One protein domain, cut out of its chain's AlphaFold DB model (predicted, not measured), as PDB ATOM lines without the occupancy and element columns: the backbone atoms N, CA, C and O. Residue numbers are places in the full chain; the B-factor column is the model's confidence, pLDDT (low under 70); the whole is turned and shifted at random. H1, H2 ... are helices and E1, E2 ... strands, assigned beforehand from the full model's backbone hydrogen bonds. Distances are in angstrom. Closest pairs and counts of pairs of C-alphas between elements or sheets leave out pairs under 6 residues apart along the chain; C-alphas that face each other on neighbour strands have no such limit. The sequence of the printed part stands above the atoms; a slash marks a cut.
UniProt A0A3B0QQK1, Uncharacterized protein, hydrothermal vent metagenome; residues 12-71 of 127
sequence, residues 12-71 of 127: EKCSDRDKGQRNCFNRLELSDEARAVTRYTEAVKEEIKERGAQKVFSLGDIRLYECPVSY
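This is residues 12 to 71 of the 127 residues of an uncharacterized protein of hydrothermal vent metagenome (UniProt A0A3B0QQK1). What is the shape? A small hairpin of strands E1 and E2 lies to one side of two helices packed together, H2 and H3, while H1 is set off at the other end of the long axis from H3. What makes it up? The printed part has 60 residues, under half in named elements, of mixed class: three named helices, then two named antiparallel strands. How large is it? It is compact, with a radius of gyration of the C-alphas of 11.1 A and spans of 35 by 25 by 15 A.

How do the strands pair? E1, residues 57 to 59, and E2, residues 62 to 64, form an antiparallel hairpin; N 59 and O 62 are within hydrogen-bond range at 2.9 A. Which helices touch? H2, residues 32 to 35, touches H3, residues 42 to 50; their closest C-alphas, Ala 34 and Val 44, are 5.4 A apart. H1, residues 16 to 21, is apart from both and from the strands. Are the helix backbones closed? Every O i to N i+4 pair is within hydrogen-bond range in H1 and H3; H2 is too short for one.

Where are the anchors? H1 begins at C-alpha 16 (222.384, 228.375, 230.980), and E2 ends at C-alpha 64 (209.021, 237.495, 220.999). How long are they? H3 is 12.2 A, H1 8.7 A, E1 6.8 A, E2 6.5 A and H2 5.2 A.

Is it cut? The printed part has no cut, and no link is long. Where is confidence low? Residues 58 to 62 and 68 to 71 are under 70.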
ATOM      1  N   GLU A  12     227.458 236.156 225.346       72.50
ATOM      2  CA  GLU A  12     228.710 235.740 225.993       72.50
ATOM      3  C   GLU A  12     228.596 235.763 227.522       72.50
ATOM      4  O   GLU A  12     229.274 235.005 228.214       72.50
ATOM      5  N   LYS A  13     227.690 236.588 228.058       77.25
ATOM      6  CA  LYS A  13     227.427 236.710 229.500       77.25
ATOM      7  C   LYS A  13     226.206 235.920 229.973       77.25
ATOM      8  O   LYS A  13     225.853 235.982 231.149       77.25
ATOM      9  N   CYS A  14     225.532 235.205 229.076       79.56
ATOM     10  CA  CYS A  14     224.260 234.557 229.373       79.56
ATOM     11  C   CYS A  14     224.482 233.198 230.055       79.56
ATOM     12  O   CYS A  14     225.072 232.292 229.458       79.56
ATOM     13  N   SER A  15     223.962 233.027 231.275       86.00
ATOM     14  CA  SER A  15     224.001 231.728 231.957       86.00
ATOM     15  C   SER A  15     223.072 230.711 231.280       86.00
ATOM     16  O   SER A  15     222.136 231.080 230.564       86.00
ATOM     17  N   ASP A  16     223.272 229.415 231.526       83.38
ATOM     18  CA  ASP A  16     222.384 228.375 230.980       83.38
ATOM     19  C   ASP A  16     220.947 228.485 231.493       83.38
ATOM     20  O   ASP A  16     219.999 228.156 230.770       83.38
ATOM     21  N   ARG A  17     220.783 229.011 232.711       84.38
ATOM     22  CA  ARG A  17     219.480 229.350 233.278       84.38
ATOM     23  C   ARG A  17     218.816 230.471 232.481       84.38
ATOM     24  O   ARG A  17     217.657 230.323 232.105       84.38
ATOM     25  N   ASP A  18     219.544 231.547 232.188       83.12
ATOM     26  CA  ASP A  18     219.014 232.673 231.406       83.12
ATOM     27  C   ASP A  18     218.659 232.240 229.984       83.12
ATOM     28  O   ASP A  18     217.617 232.627 229.458       83.12
ATOM     29  N   LYS A  19     219.487 231.385 229.370       84.19
ATOM     30  CA  LYS A  19     219.205 230.795 228.053       84.19
ATOM     31  C   LYS A  19     217.929 229.952 228.070       84.19
ATOM     32  O   LYS A  19     217.160 230.005 227.116       84.19
ATOM     33  N   GLY A  20     217.682 229.207 229.150       84.56
ATOM     34  CA  GLY A  20     216.432 228.470 229.351       84.56
ATOM     35  C   GLY A  20     215.224 229.395 229.499       84.56
ATOM     36  O   GLY A  20     214.232 229.220 228.802       84.56
ATOM     37  N   GLN A  21     215.325 230.421 230.347       84.06
ATOM     38  CA  GLN A  21     214.236 231.381 230.574       84.06
ATOM     39  C   GLN A  21     213.888 232.202 229.329       84.06
ATOM     40  O   GLN A  21     212.729 232.538 229.112       84.06
ATOM     41  N   ARG A  22     214.885 232.510 228.496       85.75
ATOM     42  CA  ARG A  22     214.710 233.235 227.230       85.75
ATOM     43  C   ARG A  22     214.352 232.322 226.057       85.75
ATOM     44  O   ARG A  22     214.352 232.786 224.919       85.75
ATOM     45  N   ASN A  23     214.100 231.039 226.325       88.06
ATOM     46  CA  ASN A  23     213.782 230.033 225.318       88.06
ATOM     47  C   ASN A  23     214.793 230.009 224.146       88.06
ATOM     48  O   ASN A  23     214.415 229.815 222.999       88.06
ATOM     49  N   CYS A  24     216.085 230.253 224.402       86.56
ATOM     50  CA  CYS A  24     217.099 230.291 223.343       86.56
ATOM     51  C   CYS A  24     217.166 228.952 222.601       86.56
ATOM     52  O   CYS A  24     217.240 227.909 223.255       86.56
ATOM     53  N   PHE A  25     217.247 228.995 221.269       85.75
ATOM     54  CA  PHE A  25     217.251 227.805 220.405       85.75
ATOM     55  C   PHE A  25     215.992 226.948 220.584       85.75
ATOM     56  O   PHE A  25     216.062 225.722 220.568       85.75
ATOM     57  N   ASN A  26     214.862 227.613 220.809       89.12
ATOM     58  CA  ASN A  26     213.535 227.030 220.950       89.12
ATOM     59  C   ASN A  26     213.448 225.812 221.893       89.12
ATOM     60  O   ASN A  26     212.853 224.787 221.564       89.12
ATOM     61  N   ARG A  27     214.033 225.905 223.091       89.50
ATOM     62  CA  ARG A  27     214.002 224.832 224.109       89.50
ATOM     63  C   ARG A  27     212.598 224.439 224.579       89.50
ATOM     64  O   ARG A  27     212.430 223.347 225.107       89.50
ATOM     65  N   LEU A  28     211.628 225.338 224.451       90.44
ATOM     66  CA  LEU A  28     210.222 225.096 224.774       90.44
ATOM     67  C   LEU A  28     209.452 224.455 223.611       90.44
ATOM     68  O   LEU A  28     208.283 224.123 223.794       90.44
ATOM     69  N   GLU A  29     210.109 224.263 222.460       93.25
ATOM     70  CA  GLU A  29     209.552 223.634 221.257       93.25
ATOM     71  C   GLU A  29     208.284 224.335 220.759       93.25
ATOM     72  O   GLU A  29     207.308 223.690 220.378       93.25
ATOM     73  N   LEU A  30     208.293 225.667 220.791       91.50
ATOM     74  CA  LEU A  30     207.211 226.471 220.242       91.50
ATOM     75  C   LEU A  30     207.172 226.344 218.715       91.50
ATOM     76  O   LEU A  30     208.218 226.272 218.065       91.50
ATOM     77  N   SER A  31     205.973 226.385 218.149       90.75
ATOM     78  CA  SER A  31     205.731 226.568 216.721       90.75
ATOM     79  C   SER A  31     206.325 227.884 216.214       90.75
ATOM     80  O   SER A  31     206.530 228.835 216.978       90.75
ATOM     81  N   ASP A  32     206.587 227.969 214.909       84.56
ATOM     82  CA  ASP A  32     207.151 229.178 214.301       84.56
ATOM     83  C   ASP A  32     206.243 230.405 214.482       84.56
ATOM     84  O   ASP A  32     206.730 231.518 214.692       84.56
ATOM     85  N   GLU A  33     204.928 230.205 214.524       84.56
ATOM     86  CA  GLU A  33     203.944 231.254 214.775       84.56
ATOM     87  C   GLU A  33     203.896 231.696 216.248       84.56
ATOM     88  O   GLU A  33     203.609 232.860 216.536       84.56
ATOM     89  N   ALA A  34     204.178 230.794 217.194       89.06
ATOM     90  CA  ALA A  34     204.207 231.104 218.627       89.06
ATOM     91  C   ALA A  34     205.541 231.719 219.081       89.06
ATOM     92  O   ALA A  34     205.593 232.449 220.075       89.06
ATOM     93  N   ARG A  35     206.618 231.460 218.337       87.50
ATOM     94  CA  ARG A  35     207.969 231.994 218.553       87.50
ATOM     95  C   ARG A  35     208.041 233.524 218.446       87.50
ATOM     96  O   ARG A  35     208.676 234.176 219.286       87.50
ATOM     97  N   ALA A  36     207.359 234.096 217.455       85.12
ATOM     98  CA  ALA A  36     207.261 235.535 217.220       85.12
ATOM     99  C   ALA A  36     205.826 235.924 216.830       85.12
ATOM    100  O   ALA A  36     205.371 235.676 215.719       85.12
ATOM    101  N   VAL A  37     205.112 236.576 217.748       80.31
ATOM    102  CA  VAL A  37     203.674 236.834 217.629       80.31
ATOM    103  C   VAL A  37     203.403 238.295 217.282       80.31
ATOM    104  O   VAL A  37     203.580 239.179 218.122       80.31
ATOM    105  N   THR A  38     202.884 238.549 216.083       78.00
ATOM    106  CA  THR A  38     202.270 239.838 215.699       78.00
ATOM    107  C   THR A  38     200.798 239.900 216.116       78.00
ATOM    108  O   THR A  38     200.310 240.916 216.613       78.00
ATOM    109  N   ARG A  39     200.083 238.775 215.996       81.25
ATOM    110  CA  ARG A  39     198.673 238.631 216.373       81.25
ATOM    111  C   ARG A  39     198.427 237.284 217.041       81.25
ATOM    112  O   ARG A  39     198.843 236.250 216.539       81.25
ATOM    113  N   TYR A  40     197.682 237.295 218.141       86.69
ATOM    114  CA  TYR A  40     197.293 236.065 218.822       86.69
ATOM    115  C   TYR A  40     196.084 235.411 218.153       86.69
ATOM    116  O   TYR A  40     194.984 235.971 218.178       86.69
ATOM    117  N   THR A  41     196.280 234.211 217.620       92.81
ATOM    118  CA  THR A  41     195.200 233.244 217.386       92.81
ATOM    119  C   THR A  41     194.922 232.471 218.681       92.81
ATOM    120  O   THR A  41     195.745 232.491 219.597       92.81
ATOM    121  N   GLU A  42     193.775 231.796 218.788       94.62
ATOM    122  CA  GLU A  42     193.497 230.960 219.970       94.62
ATOM    123  C   GLU A  42     194.513 229.817 220.109       94.62
ATOM    124  O   GLU A  42     195.047 229.627 221.196       94.62
ATOM    125  N   ALA A  43     194.897 229.174 219.000       92.94
ATOM    126  CA  ALA A  43     195.922 228.129 218.992       92.94
ATOM    127  C   ALA A  43     197.269 228.614 219.563       92.94
ATOM    128  O   ALA A  43     197.847 227.965 220.430       92.94
ATOM    129  N   VAL A  44     197.735 229.802 219.154       92.06
ATOM    130  CA  VAL A  44     198.991 230.383 219.663       92.06
ATOM    131  C   VAL A  44     198.890 230.724 221.155       92.06
ATOM    132  O   VAL A  44     199.858 230.563 221.899       92.06
ATOM    133  N   LYS A  45     197.727 231.193 221.630       93.62
ATOM    134  CA  LYS A  45     197.523 231.477 223.062       93.62
ATOM    135  C   LYS A  45     197.567 230.206 223.902       93.62
ATOM    136  O   LYS A  45     198.179 230.223 224.971       93.62
ATOM    137  N   GLU A  46     196.892 229.153 223.448       96.94
ATOM    138  CA  GLU A  46     196.869 227.856 224.123       96.94
ATOM    139  C   GLU A  46     198.278 227.278 224.201       96.94
ATOM    140  O   GLU A  46     198.749 226.994 225.299       96.94
ATOM    141  N   GLU A  47     199.004 227.255 223.084       95.56
ATOM    142  CA  GLU A  47     200.368 226.736 223.031       95.56
ATOM    143  C   GLU A  47     201.322 227.478 223.981       95.56
ATOM    144  O   GLU A  47     202.009 226.855 224.794       95.56
ATOM    145  N   ILE A  48     201.343 228.817 223.937       94.19
ATOM    146  CA  ILE A  48     202.201 229.634 224.815       94.19
ATOM    147  C   ILE A  48     201.907 229.342 226.287       94.19
ATOM    148  O   ILE A  48     202.825 229.275 227.111       94.19
ATOM    149  N   LYS A  49     200.626 229.169 226.625       94.19
ATOM    150  CA  LYS A  49     200.192 228.862 227.986       94.19
ATOM    151  C   LYS A  49     200.601 227.448 228.399       94.19
ATOM    152  O   LYS A  49     201.131 227.285 229.495       94.19
ATOM    153  N   GLU A  50     200.374 226.451 227.548       96.00
ATOM    154  CA  GLU A  50     200.705 225.042 227.804       96.00
ATOM    155  C   GLU A  50     202.207 224.822 227.962       96.00
ATOM    156  O   GLU A  50     202.644 224.131 228.883       96.00
ATOM    157  N   ARG A  51     203.011 225.465 227.111       93.25
ATOM    158  CA  ARG A  51     204.477 225.384 227.146       93.25
ATOM    159  C   ARG A  51     205.106 226.287 228.211       93.25
ATOM    160  O   ARG A  51     206.323 226.275 228.380       93.25
ATOM    161  N   GLY A  52     204.303 227.072 228.935       91.69
ATOM    162  CA  GLY A  52     204.780 227.981 229.978       91.69
ATOM    163  C   GLY A  52     205.720 229.069 229.452       91.69
ATOM    164  O   GLY A  52     206.592 229.543 230.184       91.69
ATOM    165  N   ALA A  53     205.570 229.453 228.182       91.00
ATOM    166  CA  ALA A  53     206.466 230.392 227.531       91.00
ATOM    167  C   ALA A  53     206.254 231.817 228.051       91.00
ATOM    168  O   ALA A  53     205.136 232.329 228.147       91.00
ATOM    169  N   GLN A  54     207.359 232.484 228.372       88.38
ATOM    170  CA  GLN A  54     207.351 233.866 228.831       88.38
ATOM    171  C   GLN A  54     207.749 234.800 227.696       88.38
ATOM    172  O   GLN A  54     208.614 234.484 226.880       88.38
ATOM    173  N   LYS A  55     207.129 235.980 227.659       87.62
ATOM    174  CA  LYS A  55     207.492 237.009 226.688       87.62
ATOM    175  C   LYS A  55     208.913 237.496 226.980       87.62
ATOM    176  O   LYS A  55     209.154 238.100 228.022       87.62
ATOM    177  N   VAL A  56     209.820 237.270 226.037       80.31
ATOM    178  CA  VAL A  56     211.245 237.611 226.136       80.31
ATOM    179  C   VAL A  56     211.481 239.074 225.781       80.31
ATOM    180  O   VAL A  56     212.223 239.774 226.468       80.31
ATOM    181  N   PHE A  57     210.846 239.549 224.708       72.56
ATOM    182  CA  PHE A  57     211.030 240.911 224.214       72.56
ATOM    183  C   PHE A  57     209.805 241.409 223.443       72.56
ATOM    184  O   PHE A  57     208.873 240.659 223.141       72.56
ATOM    185  N   SER A  58     209.768 242.703 223.146       66.38
ATOM    186  CA  SER A  58     208.757 243.294 222.268       66.38
ATOM    187  C   SER A  58     209.423 244.311 221.352       66.38
ATOM    188  O   SER A  58     210.174 245.157 221.829       66.38
ATOM    189  N   LEU A  59     209.147 244.212 220.055       59.06
ATOM    190  CA  LEU A  59     209.642 245.114 219.022       59.06
ATOM    191  C   LEU A  59     208.431 245.647 218.252       59.06
ATOM    192  O   LEU A  59     207.872 244.949 217.413       59.06
ATOM    193  N   GLY A  60     207.979 246.855 218.596       68.88
ATOM    194  CA  GLY A  60     206.714 247.380 218.078       68.88
ATOM    195  C   GLY A  60     205.525 246.512 218.510       68.88
ATOM    196  O   GLY A  60     205.289 246.326 219.706       68.88
ATOM    197  N   ASP A  61     204.779 245.990 217.539       69.75
ATOM    198  CA  ASP A  61     203.659 245.062 217.725       69.75
ATOM    199  C   ASP A  61     204.077 243.581 217.762       69.75
ATOM    200  O   ASP A  61     203.287 242.735 218.190       69.75
ATOM    201  N   ILE A  62     205.327 243.266 217.410       69.88
ATOM    202  CA  ILE A  62     205.881 241.915 217.497       69.88
ATOM    203  C   ILE A  62     206.236 241.597 218.952       69.88
ATOM    204  O   ILE A  62     206.992 242.313 219.620       69.88
ATOM    205  N   ARG A  63     205.731 240.469 219.448       79.44
ATOM    206  CA  ARG A  63     206.066 239.905 220.760       79.44
ATOM    207  C   ARG A  63     206.902 238.648 220.565       79.44
ATOM    208  O   ARG A  63     206.454 237.708 219.922       79.44
ATOM    209  N   LEU A  64     208.099 238.620 221.140       81.56
ATOM    210  CA  LEU A  64     209.021 237.495 220.999       81.56
ATOM    211  C   LEU A  64     208.948 236.585 222.224       81.56
ATOM    212  O   LEU A  64     209.052 237.061 223.358       81.56
ATOM    213  N   TYR A  65     208.798 235.287 221.977       87.38
ATOM    214  CA  TYR A  65     208.787 234.213 222.979       87.38
ATOM    215  C   TYR A  65     210.014 233.300 222.874       87.38
ATOM    216  O   TYR A  65     210.153 232.334 223.620       87.38
ATOM    217  N   GLU A  66     210.942 233.645 221.987       86.00
ATOM    218  CA  GLU A  66     212.307 233.139 221.942       86.00
ATOM    219  C   GLU A  66     213.277 234.316 221.788       86.00
ATOM    220  O   GLU A  66     212.938 235.363 221.230       86.00
ATOM    221  N   CYS A  67     214.491 234.148 222.312       83.06
ATOM    222  CA  CYS A  67     215.576 235.106 222.179       83.06
ATOM    223  C   CYS A  67     215.821 235.485 220.704       83.06
ATOM    224  O   CYS A  67     216.206 234.628 219.923       83.06
ATOM    225  N   PRO A  68     215.711 236.760 220.300       67.75
ATOM    226  CA  PRO A  68     215.965 237.147 218.910       67.75
ATOM    227  C   PRO A  68     217.380 236.776 218.433       67.75
ATOM    228  O   PRO A  68     217.574 236.421 217.278       67.75
ATOM    229  N   VAL A  69     218.375 236.758 219.325       68.69
ATOM    230  CA  VAL A  69     219.760 236.414 218.954       68.69
ATOM    231  C   VAL A  69     219.946 234.924 218.616       68.69
ATOM    232  O   VAL A  69     220.948 234.586 217.996       68.69
ATOM    233  N   SER A  70     219.004 234.021 218.938       64.75
ATOM    234  CA  SER A  70     219.069 232.646 218.404       64.75
ATOM    235  C   SER A  70     218.665 232.546 216.931       64.75
ATOM    236  O   SER A  70     218.987 231.547 216.293       64.75
ATOM    237  N   TYR A  71     218.022 233.578 216.377       59.78
ATOM    238  CA  TYR A  71     217.660 233.667 214.957       59.78
ATOM    239  C   TYR A  71     218.635 234.515 214.153       59.78
ATOM    240  O   TYR A  71     218.862 234.273 212.970       59.78
TER     241      TYR A  71